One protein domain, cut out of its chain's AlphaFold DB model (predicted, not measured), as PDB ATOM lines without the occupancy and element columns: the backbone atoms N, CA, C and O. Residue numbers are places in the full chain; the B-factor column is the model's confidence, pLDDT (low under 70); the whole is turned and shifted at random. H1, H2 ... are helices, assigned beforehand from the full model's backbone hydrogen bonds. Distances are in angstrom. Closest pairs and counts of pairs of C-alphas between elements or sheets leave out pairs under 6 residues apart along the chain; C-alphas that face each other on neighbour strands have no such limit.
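What this domain is: This is residues 4 to 86 of the 87 residues of an uncharacterized protein of Parcubacteria group bacterium RIFCSPLOWO2_01_FULL_48_18 (UniProt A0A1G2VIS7). Long helix H1 forms one side; H3 stands from its middle nearly at a right angle, and the H4-H5 hairpin folds back, packing H5 on residues 20 to 24 of H1. Small H2 sits by H1's last residues. Printed are 83 residues with five named helices, H1 to H5 in order, no named strand: all helix, compact, radius of gyration of the C-alphas 13.0 A, spans 45 by 23 by 21 A.

Where its parts are: H1, residues 4 to 26, begins at C-alpha 4 (246.100, 125.718, 278.751) and measures 33.2 A. H2 is 36 to 39, 5.3 A; H3 47 to 58, 16.8 A; H4 62 to 69, 10.4 A; H5 73 to 84, 16.3 A, ending at C-alpha 84 (242.881, 149.981, 265.129).

How they stand to each other: Packing is mostly crossed, 1 of 4 tilts shallow. Residues 10 to 17 of H1 touch 47 to 51 of H3, about perpendicular at 83 degrees; closest C-alphas Leu 13 and Pro 47, 4.8 A. H4 and H5, a hairpin, touch at a shallow 26 degrees; closest C-alphas Leu 66 and Val 76, 5.7 A. Every O i to N i+4 pair is within hydrogen-bond range in H1, H3, H4 and H5; H2 is too short for one.

The domain as a whole: The printed part has no cut and no long link; pLDDT is under 70 at residues 4 to 6 and 42.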
ATOM      1  N   GLY A   4     246.991 125.395 279.882       55.44
ATOM      2  CA  GLY A   4     246.100 125.718 278.751       55.44
ATOM      3  C   GLY A   4     246.283 127.148 278.216       55.44
ATOM      4  O   GLY A   4     246.567 127.343 277.039       55.44
ATOM      5  N   ASN A   5     246.281 128.141 279.114       61.09
ATOM      6  CA  ASN A   5     246.307 129.561 278.736       61.09
ATOM      7  C   ASN A   5     247.583 130.019 278.012       61.09
ATOM      8  O   ASN A   5     247.522 130.935 277.197       61.09
ATOM      9  N   ARG A   6     248.750 129.426 278.302       62.81
ATOM     10  CA  ARG A   6     250.011 129.839 277.653       62.81
ATOM     11  C   ARG A   6     250.080 129.364 276.205       62.81
ATOM     12  O   ARG A   6     250.543 130.110 275.348       62.81
ATOM     13  N   ASN A   7     249.582 128.157 275.935       75.94
ATOM     14  CA  ASN A   7     249.506 127.622 274.577       75.94
ATOM     15  C   ASN A   7     248.453 128.348 273.737       75.94
ATOM     16  O   ASN A   7     248.684 128.589 272.558       75.94
ATOM     17  N   GLU A   8     247.318 128.717 274.329       81.12
ATOM     18  CA  GLU A   8     246.291 129.498 273.631       81.12
ATOM     19  C   GLU A   8     246.782 130.910 273.302       81.12
ATOM     20  O   GLU A   8     246.623 131.370 272.175       81.12
ATOM     21  N   GLN A   9     247.472 131.569 274.238       81.31
ATOM     22  CA  GLN A   9     248.061 132.882 273.986       81.31
ATOM     23  C   GLN A   9     249.142 132.831 272.897       81.31
ATOM     24  O   GLN A   9     249.128 133.668 272.000       81.31
ATOM     25  N   ALA A  10     250.046 131.846 272.937       82.69
ATOM     26  CA  ALA A  10     251.074 131.684 271.910       82.69
ATOM     27  C   ALA A  10     250.456 131.479 270.516       82.69
ATOM     28  O   ALA A  10     250.821 132.191 269.582       82.69
ATOM     29  N   LYS A  11     249.443 130.609 270.407       86.88
ATOM     30  CA  LYS A  11     248.700 130.389 269.157       86.88
ATOM     31  C   LYS A  11     248.001 131.649 268.656       86.88
ATOM     32  O   LYS A  11     248.018 131.923 267.460       86.88
ATOM     33  N   ASN A  12     247.399 132.427 269.553       87.69
ATOM     34  CA  ASN A  12     246.748 133.681 269.178       87.69
ATOM     35  C   ASN A  12     247.758 134.697 268.630       87.69
ATOM     36  O   ASN A  12     247.466 135.367 267.642       87.69
ATOM     37  N   LEU A  13     248.955 134.770 269.216       88.56
ATOM     38  CA  LEU A  13     250.034 135.632 268.730       88.56
ATOM     39  C   LEU A  13     250.610 135.159 267.387       88.56
ATOM     40  O   LEU A  13     250.921 135.996 266.540       88.56
ATOM     41  N   GLU A  14     250.709 133.845 267.168       89.88
ATOM     42  CA  GLU A  14     251.072 133.255 265.869       89.88
ATOM     43  C   GLU A  14     250.044 133.599 264.788       89.88
ATOM     44  O   GLU A  14     250.404 134.087 263.719       89.88
ATOM     45  N   ILE A  15     248.753 133.418 265.078       91.19
ATOM     46  CA  ILE A  15     247.672 133.790 264.157       91.19
ATOM     47  C   ILE A  15     247.706 135.295 263.873       91.19
ATOM     48  O   ILE A  15     247.527 135.707 262.729       91.19
ATOM     49  N   MET A  16     247.939 136.122 264.894       91.50
ATOM     50  CA  MET A  16     248.032 137.572 264.735       91.50
ATOM     51  C   MET A  16     249.222 137.975 263.861       91.50
ATOM     52  O   MET A  16     249.062 138.855 263.024       91.50
ATOM     53  N   ALA A  17     250.377 137.316 264.002       91.94
ATOM     54  CA  ALA A  17     251.536 137.545 263.139       91.94
ATOM     55  C   ALA A  17     251.202 137.264 261.673       91.94
ATOM     56  O   ALA A  17     251.372 138.146 260.836       91.94
ATOM     57  N   ILE A  18     250.598 136.107 261.392       92.19
ATOM     58  CA  ILE A  18     250.178 135.735 260.035       92.19
ATOM     59  C   ILE A  18     249.167 136.745 259.475       92.19
ATOM     60  O   ILE A  18     249.288 137.176 258.331       92.19
ATOM     61  N   LYS A  19     248.177 137.151 260.280       92.56
ATOM     62  CA  LYS A  19     247.177 138.148 259.875       92.56
ATOM     63  C   LYS A  19     247.799 139.513 259.601       92.56
ATOM     64  O   LYS A  19     247.387 140.165 258.652       92.56
ATOM     65  N   LEU A  20     248.762 139.944 260.413       92.44
ATOM     66  CA  LEU A  20     249.465 141.206 260.211       92.44
ATOM     67  C   LEU A  20     250.314 141.163 258.933       92.44
ATOM     68  O   LEU A  20     250.281 142.111 258.155       92.44
ATOM     69  N   GLU A  21     251.037 140.066 258.686       90.94
ATOM     70  CA  GLU A  21     251.797 139.874 257.443       90.94
ATOM     71  C   GLU A  21     250.885 139.949 256.215       90.94
ATOM     72  O   GLU A  21     251.176 140.695 255.281       90.94
ATOM     73  N   ASP A  22     249.772 139.211 256.229       91.19
ATOM     74  CA  ASP A  22     248.802 139.208 255.132       91.19
ATOM     75  C   ASP A  22     248.144 140.582 254.952       91.19
ATOM     76  O   ASP A  22     248.002 141.073 253.830       91.19
ATOM     77  N   PHE A  23     247.827 141.260 256.057       92.19
ATOM     78  CA  PHE A  23     247.271 142.604 256.025       92.19
ATOM     79  C   PHE A  23     248.231 143.587 255.365       92.19
ATOM     80  O   PHE A  23     247.846 144.244 254.406       92.19
ATOM     81  N   ILE A  24     249.492 143.660 255.805       90.62
ATOM     82  CA  ILE A  24     250.483 144.558 255.192       90.62
ATOM     83  C   ILE A  24     250.753 144.161 253.737       90.62
ATOM     84  O   ILE A  24     250.954 145.029 252.887       90.62
ATOM     85  N   ALA A  25     250.731 142.863 253.423       89.50
ATOM     86  CA  ALA A  25     250.942 142.397 252.061       89.50
ATOM     87  C   ALA A  25     249.871 142.903 251.088       89.50
ATOM     88  O   ALA A  25     250.198 143.175 249.934       89.50
ATOM     89  N   ASN A  26     248.635 143.067 251.562       91.00
ATOM     90  CA  ASN A  26     247.493 143.533 250.776       91.00
ATOM     91  C   ASN A  26     247.147 145.015 251.011       91.00
ATOM     92  O   ASN A  26     246.388 145.603 250.236       91.00
ATOM     93  N   TYR A  27     247.708 145.642 252.048       92.00
ATOM     94  CA  TYR A  27     247.451 147.037 252.371       92.00
ATOM     95  C   TYR A  27     247.945 147.923 251.236       92.00
ATOM     96  O   TYR A  27     249.119 147.904 250.867       92.00
ATOM     97  N   THR A  28     247.029 148.703 250.679       91.25
ATOM     98  CA  THR A  28     247.300 149.601 249.560       91.25
ATOM     99  C   THR A  28     246.894 151.005 249.992       91.25
ATOM    100  O   THR A  28     245.698 151.252 250.167       91.25
ATOM    101  N   PRO A  29     247.854 151.921 250.213       84.69
ATOM    102  CA  PRO A  29     247.538 153.296 250.562       84.69
ATOM    103  C   PRO A  29     246.706 153.959 249.462       84.69
ATOM    104  O   PRO A  29     246.799 153.607 248.284       84.69
ATOM    105  N   ALA A  30     245.905 154.956 249.835       86.06
ATOM    106  CA  ALA A  30     245.102 155.693 248.867       86.06
ATOM    107  C   ALA A  30     245.984 156.268 247.742       86.06
ATOM    108  O   ALA A  30     247.018 156.886 247.995       86.06
ATOM    109  N   GLY A  31     245.566 156.052 246.493       85.50
ATOM    110  CA  GLY A  31     246.289 156.515 245.306       85.50
ATOM    111  C   GLY A  31     247.410 155.591 244.817       85.50
ATOM    112  O   GLY A  31     248.052 155.919 243.823       85.50
ATOM    113  N   TRP A  32     247.636 154.442 245.460       87.69
ATOM    114  CA  TRP A  32     248.583 153.433 244.981       87.69
ATOM    115  C   TRP A  32     247.909 152.401 244.078       87.69
ATOM    116  O   TRP A  32     246.749 152.041 244.266       87.69
ATOM    117  N   VAL A  33     248.672 151.914 243.096       90.25
ATOM    118  CA  VAL A  33     248.248 150.849 242.171       90.25
ATOM    119  C   VAL A  33     248.647 149.453 242.650       90.25
ATOM    120  O   VAL A  33     248.047 148.468 242.224       90.25
ATOM    121  N   GLU A  34     249.642 149.358 243.536       90.62
ATOM    122  CA  GLU A  34     250.189 148.097 244.034       90.62
ATOM    123  C   GLU A  34     250.228 148.057 245.571       90.62
ATOM    124  O   GLU A  34     250.524 149.079 246.198       90.62
ATOM    125  N   PRO A  35     249.972 146.884 246.185       90.44
ATOM    126  CA  PRO A  35     250.063 146.710 247.632       90.44
ATOM    127  C   PRO A  35     251.470 146.913 248.201       90.44
ATOM    128  O   PRO A  35     252.472 146.623 247.538       90.44
ATOM    129  N   ILE A  36     251.548 147.293 249.482       88.75
ATOM    130  CA  ILE A  36     252.814 147.508 250.200       88.75
ATOM    131  C   ILE A  36     253.715 146.272 250.133       88.75
ATOM    132  O   ILE A  36     254.909 146.407 249.883       88.75
ATOM    133  N   GLY A  37     253.179 145.062 250.310       86.25
ATOM    134  CA  GLY A  37     253.998 143.842 250.281       86.25
ATOM    135  C   GLY A  37     254.618 143.498 248.930       86.25
ATOM    136  O   GLY A  37     255.519 142.667 248.891       86.25
ATOM    137  N   LYS A  38     254.151 144.101 247.827       85.56
ATOM    138  CA  LYS A  38     254.790 143.945 246.512       85.56
ATOM    139  C   LYS A  38     255.956 144.904 246.313       85.56
ATOM    140  O   LYS A  38     256.906 144.564 245.615       85.56
ATOM    141  N   VAL A  39     255.873 146.088 246.915       85.00
ATOM    142  CA  VAL A  39     256.913 147.121 246.812       85.00
ATOM    143  C   VAL A  39     257.972 146.990 247.907       85.00
ATOM    144  O   VAL A  39     259.109 147.410 247.722       85.00
ATOM    145  N   MET A  40     257.618 146.380 249.038       80.00
ATOM    146  CA  MET A  40     258.527 146.069 250.138       80.00
ATOM    147  C   MET A  40     258.996 144.615 250.054       80.00
ATOM    148  O   MET A  40     258.250 143.726 249.651       80.00
ATOM    149  N   HIS A  41     260.215 144.339 250.521       73.50
ATOM    150  CA  HIS A  41     260.599 142.962 250.827       73.50
ATOM    151  C   HIS A  41     259.657 142.407 251.905       73.50
ATOM    152  O   HIS A  41     259.379 143.082 252.894       73.50
ATOM    153  N   ARG A  42     259.155 141.186 251.681       68.44
ATOM    154  CA  ARG A  42     258.174 140.494 252.529       68.44
ATOM    155  C   ARG A  42     258.470 140.686 254.023       68.44
ATOM    156  O   ARG A  42     259.556 140.338 254.485       68.44
ATOM    157  N   PHE A  43     257.494 141.208 254.761       77.31
ATOM    158  CA  PHE A  43     257.547 141.273 256.221       77.31
ATOM    159  C   PHE A  43     257.437 139.865 256.784       77.31
ATOM    160  O   PHE A  43     256.625 139.090 256.298       77.31
ATOM    161  N   ILE A  44     258.252 139.553 257.787       83.00
ATOM    162  CA  ILE A  44     258.139 138.324 258.568       83.00
ATOM    163  C   ILE A  44     258.020 138.766 260.020       83.00
ATOM    164  O   ILE A  44     258.971 139.330 260.566       83.00
ATOM    165  N   PHE A  45     256.854 138.550 260.630       86.38
ATOM    166  CA  PHE A  45     256.627 138.880 262.035       86.38
ATOM    167  C   PHE A  45     256.689 137.615 262.874       86.38
ATOM    168  O   PHE A  45     256.070 136.604 262.554       86.38
ATOM    169  N   LEU A  46     257.425 137.665 263.981       88.88
ATOM    170  CA  LEU A  46     257.391 136.583 264.952       88.88
ATOM    171  C   LEU A  46     256.272 136.844 265.973       88.88
ATOM    172  O   LEU A  46     255.942 138.000 266.246       88.88
ATOM    173  N   PRO A  47     255.744 135.802 266.638       85.38
ATOM    174  CA  PRO A  47     254.699 135.956 267.659       85.38
ATOM    175  C   PRO A  47     255.092 136.899 268.809       85.38
ATOM    176  O   PRO A  47     254.263 137.575 269.411       85.38
ATOM    177  N   LYS A  48     256.392 136.967 269.120       86.75
ATOM    178  CA  LYS A  48     256.936 137.913 270.107       86.75
ATOM    179  C   LYS A  48     256.857 139.370 269.637       86.75
ATOM    180  O   LYS A  48     256.707 140.263 270.466       86.75
ATOM    181  N   ASP A  49     256.970 139.605 268.330       88.94
ATOM    182  CA  ASP A  49     256.948 140.945 267.751       88.94
ATOM    183  C   ASP A  49     255.523 141.484 267.791       88.94
ATOM    184  O   ASP A  49     255.320 142.600 268.266       88.94
ATOM    185  N   THR A  50     254.537 140.664 267.411       87.56
ATOM    186  CA  THR A  50     253.115 141.016 267.504       87.56
ATOM    187  C   THR A  50     252.654 141.203 268.938       87.56
ATOM    188  O   THR A  50     252.009 142.205 269.224       87.56
ATOM    189  N   GLY A  51     253.053 140.326 269.864       89.94
ATOM    190  CA  GLY A  51     252.722 140.498 271.283       89.94
ATOM    191  C   GLY A  51     253.268 141.807 271.855       89.94
ATOM    192  O   GLY A  51     252.571 142.511 272.586       89.94
ATOM    193  N   LYS A  52     254.491 142.190 271.471       92.19
ATOM    194  CA  LYS A  52     255.049 143.488 271.859       92.19
ATOM    195  C   LYS A  52     254.324 144.653 271.175       92.19
ATOM    196  O   LYS A  52     254.075 145.662 271.823       92.19
ATOM    197  N   MET A  53     253.999 144.541 269.887       92.69
ATOM    198  CA  MET A  53     253.276 145.590 269.159       92.69
ATOM    199  C   MET A  53     251.876 145.825 269.734       92.69
ATOM    200  O   MET A  53     251.496 146.974 269.924       92.69
ATOM    201  N   GLU A  54     251.156 144.764 270.101       91.75
ATOM    202  CA  GLU A  54     249.849 144.858 270.757       91.75
ATOM    203  C   GLU A  54     249.948 145.599 272.105       91.75
ATOM    204  O   GLU A  54     249.132 146.470 272.410       91.75
ATOM    205  N   GLN A  55     250.969 145.294 272.912       92.56
ATOM    206  CA  GLN A  55     251.223 145.997 274.176       92.56
ATOM    207  C   GLN A  55     251.572 147.473 273.962       92.56
ATOM    208  O   GLN A  55     251.052 148.341 274.668       92.56
ATOM    209  N   ASP A  56     252.440 147.757 272.988       94.25
ATOM    210  CA  ASP A  56     252.832 149.122 272.647       94.25
ATOM    211  C   ASP A  56     251.619 149.910 272.096       94.25
ATOM    212  O   ASP A  56     251.513 151.110 272.345       94.25
ATOM    213  N   PHE A  57     250.679 149.256 271.396       94.56
ATOM    214  CA  PHE A  57     249.451 149.876 270.877       94.56
ATOM    215  C   PHE A  57     248.524 150.283 272.017       94.56
ATOM    216  O   PHE A  57     248.177 151.456 272.139       94.56
ATOM    217  N   LYS A  58     248.231 149.349 272.932       91.75
ATOM    218  CA  LYS A  58     247.410 149.599 274.132       91.75
ATOM    219  C   LYS A  58     247.997 150.676 275.046       91.75
ATOM    220  O   LYS A  58     247.263 151.337 275.771       91.75
ATOM    221  N   SER A  59     249.318 150.848 275.018       94.38
ATOM    222  CA  SER A  59     250.028 151.871 275.796       94.38
ATOM    223  C   SER A  59     250.162 153.214 275.061       94.38
ATOM    224  O   SER A  59     250.689 154.164 275.633       94.38
ATOM    225  N   GLY A  60     249.726 153.304 273.798       93.88
ATOM    226  CA  GLY A  60     249.829 154.511 272.970       93.88
ATOM    227  C   GLY A  60     251.236 154.821 272.442       93.88
ATOM    228  O   GLY A  60     251.469 155.907 271.919       93.88
ATOM    229  N   THR A  61     252.190 153.892 272.559       95.56
ATOM    230  CA  THR A  61     253.599 154.091 272.171       95.56
ATOM    231  C   THR A  61     253.985 153.388 270.871       95.56
ATOM    232  O   THR A  61     255.112 153.556 270.401       95.56
ATOM    233  N   LEU A  62     253.087 152.589 270.278       95.06
ATOM    234  CA  LEU A  62     253.392 151.807 269.076       95.06
ATOM    235  C   LEU A  62     253.850 152.692 267.917       95.06
ATOM    236  O   LEU A  62     254.879 152.403 267.315       95.06
ATOM    237  N   LYS A  63     253.133 153.786 267.644       93.69
ATOM    238  CA  LYS A  63     253.449 154.670 266.518       93.69
ATOM    239  C   LYS A  63     254.877 155.224 266.599       93.69
ATOM    240  O   LYS A  63     255.630 155.068 265.648       93.69
ATOM    241  N   ASP A  64     255.275 155.779 267.746       94.19
ATOM    242  CA  ASP A  64     256.630 156.326 267.957       94.19
ATOM    243  C   ASP A  64     257.723 155.261 267.772       94.19
ATOM    244  O   ASP A  64     258.760 155.519 267.157       94.19
ATOM    245  N   ARG A  65     257.479 154.035 268.250       93.88
ATOM    246  CA  ARG A  65     258.393 152.912 268.021       93.88
ATOM    247  C   ARG A  65     258.494 152.566 266.533       93.88
ATOM    248  O   ARG A  65     259.599 152.338 266.045       93.88
ATOM    249  N   LEU A  66     257.366 152.488 265.832       93.06
ATOM    250  CA  LEU A  66     257.319 152.136 264.414       93.06
ATOM    251  C   LEU A  66     257.973 153.210 263.538       93.06
ATOM    252  O   LEU A  66     258.746 152.844 262.660       93.06
ATOM    253  N   ASP A  67     257.745 154.498 263.817       93.19
ATOM    254  CA  ASP A  67     258.402 155.623 263.129       93.19
ATOM    255  C   ASP A  67     259.937 155.564 263.259       93.19
ATOM    256  O   ASP A  67     260.659 155.956 262.347       93.19
ATOM    257  N   LYS A  68     260.459 155.041 264.377       92.12
ATOM    258  CA  LYS A  68     261.905 154.817 264.571       92.12
ATOM    259  C   LYS A  68     262.420 153.550 263.892       92.12
ATOM    260  O   LYS A  68     263.603 153.467 263.576       92.12
ATOM    261  N   GLN A  69     261.566 152.537 263.750       89.31
ATOM    262  CA  GLN A  69     261.942 151.218 263.239       89.31
ATOM    263  C   GLN A  69     261.844 151.132 261.710       89.31
ATOM    264  O   GLN A  69     262.622 150.405 261.093       89.31
ATOM    265  N   TYR A  70     260.893 151.838 261.102       87.56
ATOM    266  CA  TYR A  70     260.604 151.769 259.676       87.56
ATOM    267  C   TYR A  70     260.778 153.137 259.027       87.56
ATOM    268  O   TYR A  70     260.092 154.090 259.372       87.56
ATOM    269  N   GLU A  71     261.637 153.206 258.011       85.50
ATOM    270  CA  GLU A  71     261.822 154.425 257.212       85.50
ATOM    271  C   GLU A  71     260.601 154.738 256.332       85.50
ATOM    272  O   GLU A  71     260.391 155.880 255.929       85.50
ATOM    273  N   ASN A  72     259.783 153.725 256.020       85.38
ATOM    274  CA  ASN A  72     258.604 153.884 255.178       85.38
ATOM    275  C   ASN A  72     257.350 154.163 256.036       85.38
ATOM    276  O   ASN A  72     256.835 153.235 256.672       85.38
ATOM    277  N   PRO A  73     256.788 155.389 256.002       87.69
ATOM    278  CA  PRO A  73     255.619 155.746 256.806       87.69
ATOM    279  C   PRO A  73     254.367 154.949 256.424       87.69
ATOM    280  O   PRO A  73     253.471 154.783 257.247       87.69
ATOM    281  N   ASN A  74     254.296 154.391 255.210       89.06
ATOM    282  CA  ASN A  74     253.164 153.560 254.794       89.06
ATOM    283  C   ASN A  74     253.110 152.235 255.556       89.06
ATOM    284  O   ASN A  74     252.027 151.727 255.829       89.06
ATOM    285  N   VAL A  75     254.268 151.691 255.935       89.50
ATOM    286  CA  VAL A  75     254.347 150.484 256.768       89.50
ATOM    287  C   VAL A  75     253.848 150.793 258.172       89.50
ATOM    288  O   VAL A  75     253.062 150.031 258.725       89.50
ATOM    289  N   VAL A  76     254.253 151.944 258.719       92.25
ATOM    290  CA  VAL A  76     253.772 152.428 260.019       92.25
ATOM    291  C   VAL A  76     252.252 152.579 259.998       92.25
ATOM    292  O   VAL A  76     251.583 152.057 260.886       92.25
ATOM    293  N   MET A  77     251.699 153.217 258.962       92.44
ATOM    294  CA  MET A  77     250.250 153.364 258.791       92.44
ATOM    295  C   MET A  77     249.537 152.015 258.668       92.44
ATOM    296  O   MET A  77     248.540 151.812 259.344       92.44
ATOM    297  N   ALA A  78     250.055 151.078 257.867       92.94
ATOM    298  CA  ALA A  78     249.452 149.754 257.711       92.94
ATOM    299  C   ALA A  78     249.419 148.967 259.030       92.94
ATOM    300  O   ALA A  78     248.414 148.340 259.353       92.94
ATOM    301  N   ILE A  79     250.503 149.009 259.811       93.12
ATOM    302  CA  ILE A  79     250.554 148.331 261.112       93.12
ATOM    303  C   ILE A  79     249.586 148.994 262.098       93.12
ATOM    304  O   ILE A  79     248.859 148.288 262.789       93.12
ATOM    305  N   MET A  80     249.550 150.328 262.164       94.94
ATOM    306  CA  MET A  80     248.621 151.049 263.044       94.94
ATOM    307  C   MET A  80     247.161 150.744 262.690       94.94
ATOM    308  O   MET A  80     246.408 150.316 263.558       94.94
ATOM    309  N   ASP A  81     246.806 150.844 261.408       94.31
ATOM    310  CA  ASP A  81     245.454 150.591 260.904       94.31
ATOM    311  C   ASP A  81     245.017 149.132 261.134       94.31
ATOM    312  O   ASP A  81     243.853 148.872 261.426       94.31
ATOM    313  N   PHE A  82     245.951 148.171 261.080       94.00
ATOM    314  CA  PHE A  82     245.678 146.792 261.488       94.00
ATOM    315  C   PHE A  82     245.226 146.712 262.948       94.00
ATOM    316  O   PHE A  82     244.206 146.086 263.222       94.00
ATOM    317  N   PHE A  83     245.963 147.323 263.882       93.06
ATOM    318  CA  PHE A  83     245.622 147.265 265.307       93.06
ATOM    319  C   PHE A  83     244.352 148.057 265.638       93.06
ATOM    320  O   PHE A  83     243.546 147.567 266.422       93.06
ATOM    321  N   GLU A  84     244.121 149.199 264.988       92.69
ATOM    322  CA  GLU A  84     242.881 149.981 265.129       92.69
ATOM    323  C   GLU A  84     241.640 149.222 264.626       92.69
ATOM    324  O   GLU A  84     240.545 149.424 265.139       92.69
ATOM    325  N   LYS A  85     241.790 148.327 263.640       87.81
ATOM    326  CA  LYS A  85     240.692 147.514 263.076       87.81
ATOM    327  C   LYS A  85     240.478 146.161 263.761       87.81
ATOM    328  O   LYS A  85     239.578 145.423 263.359       87.81
ATOM    329  N   GLN A  86     241.331 145.784 264.716       76.94
ATOM    330  CA  GLN A  86     241.172 144.554 265.509       76.94
ATOM    331  C   GLN A  86     240.277 144.762 266.744       76.94
ATOM    332  O   GLN A  86     239.871 143.763 267.343       76.94
TER     333      GLN A  86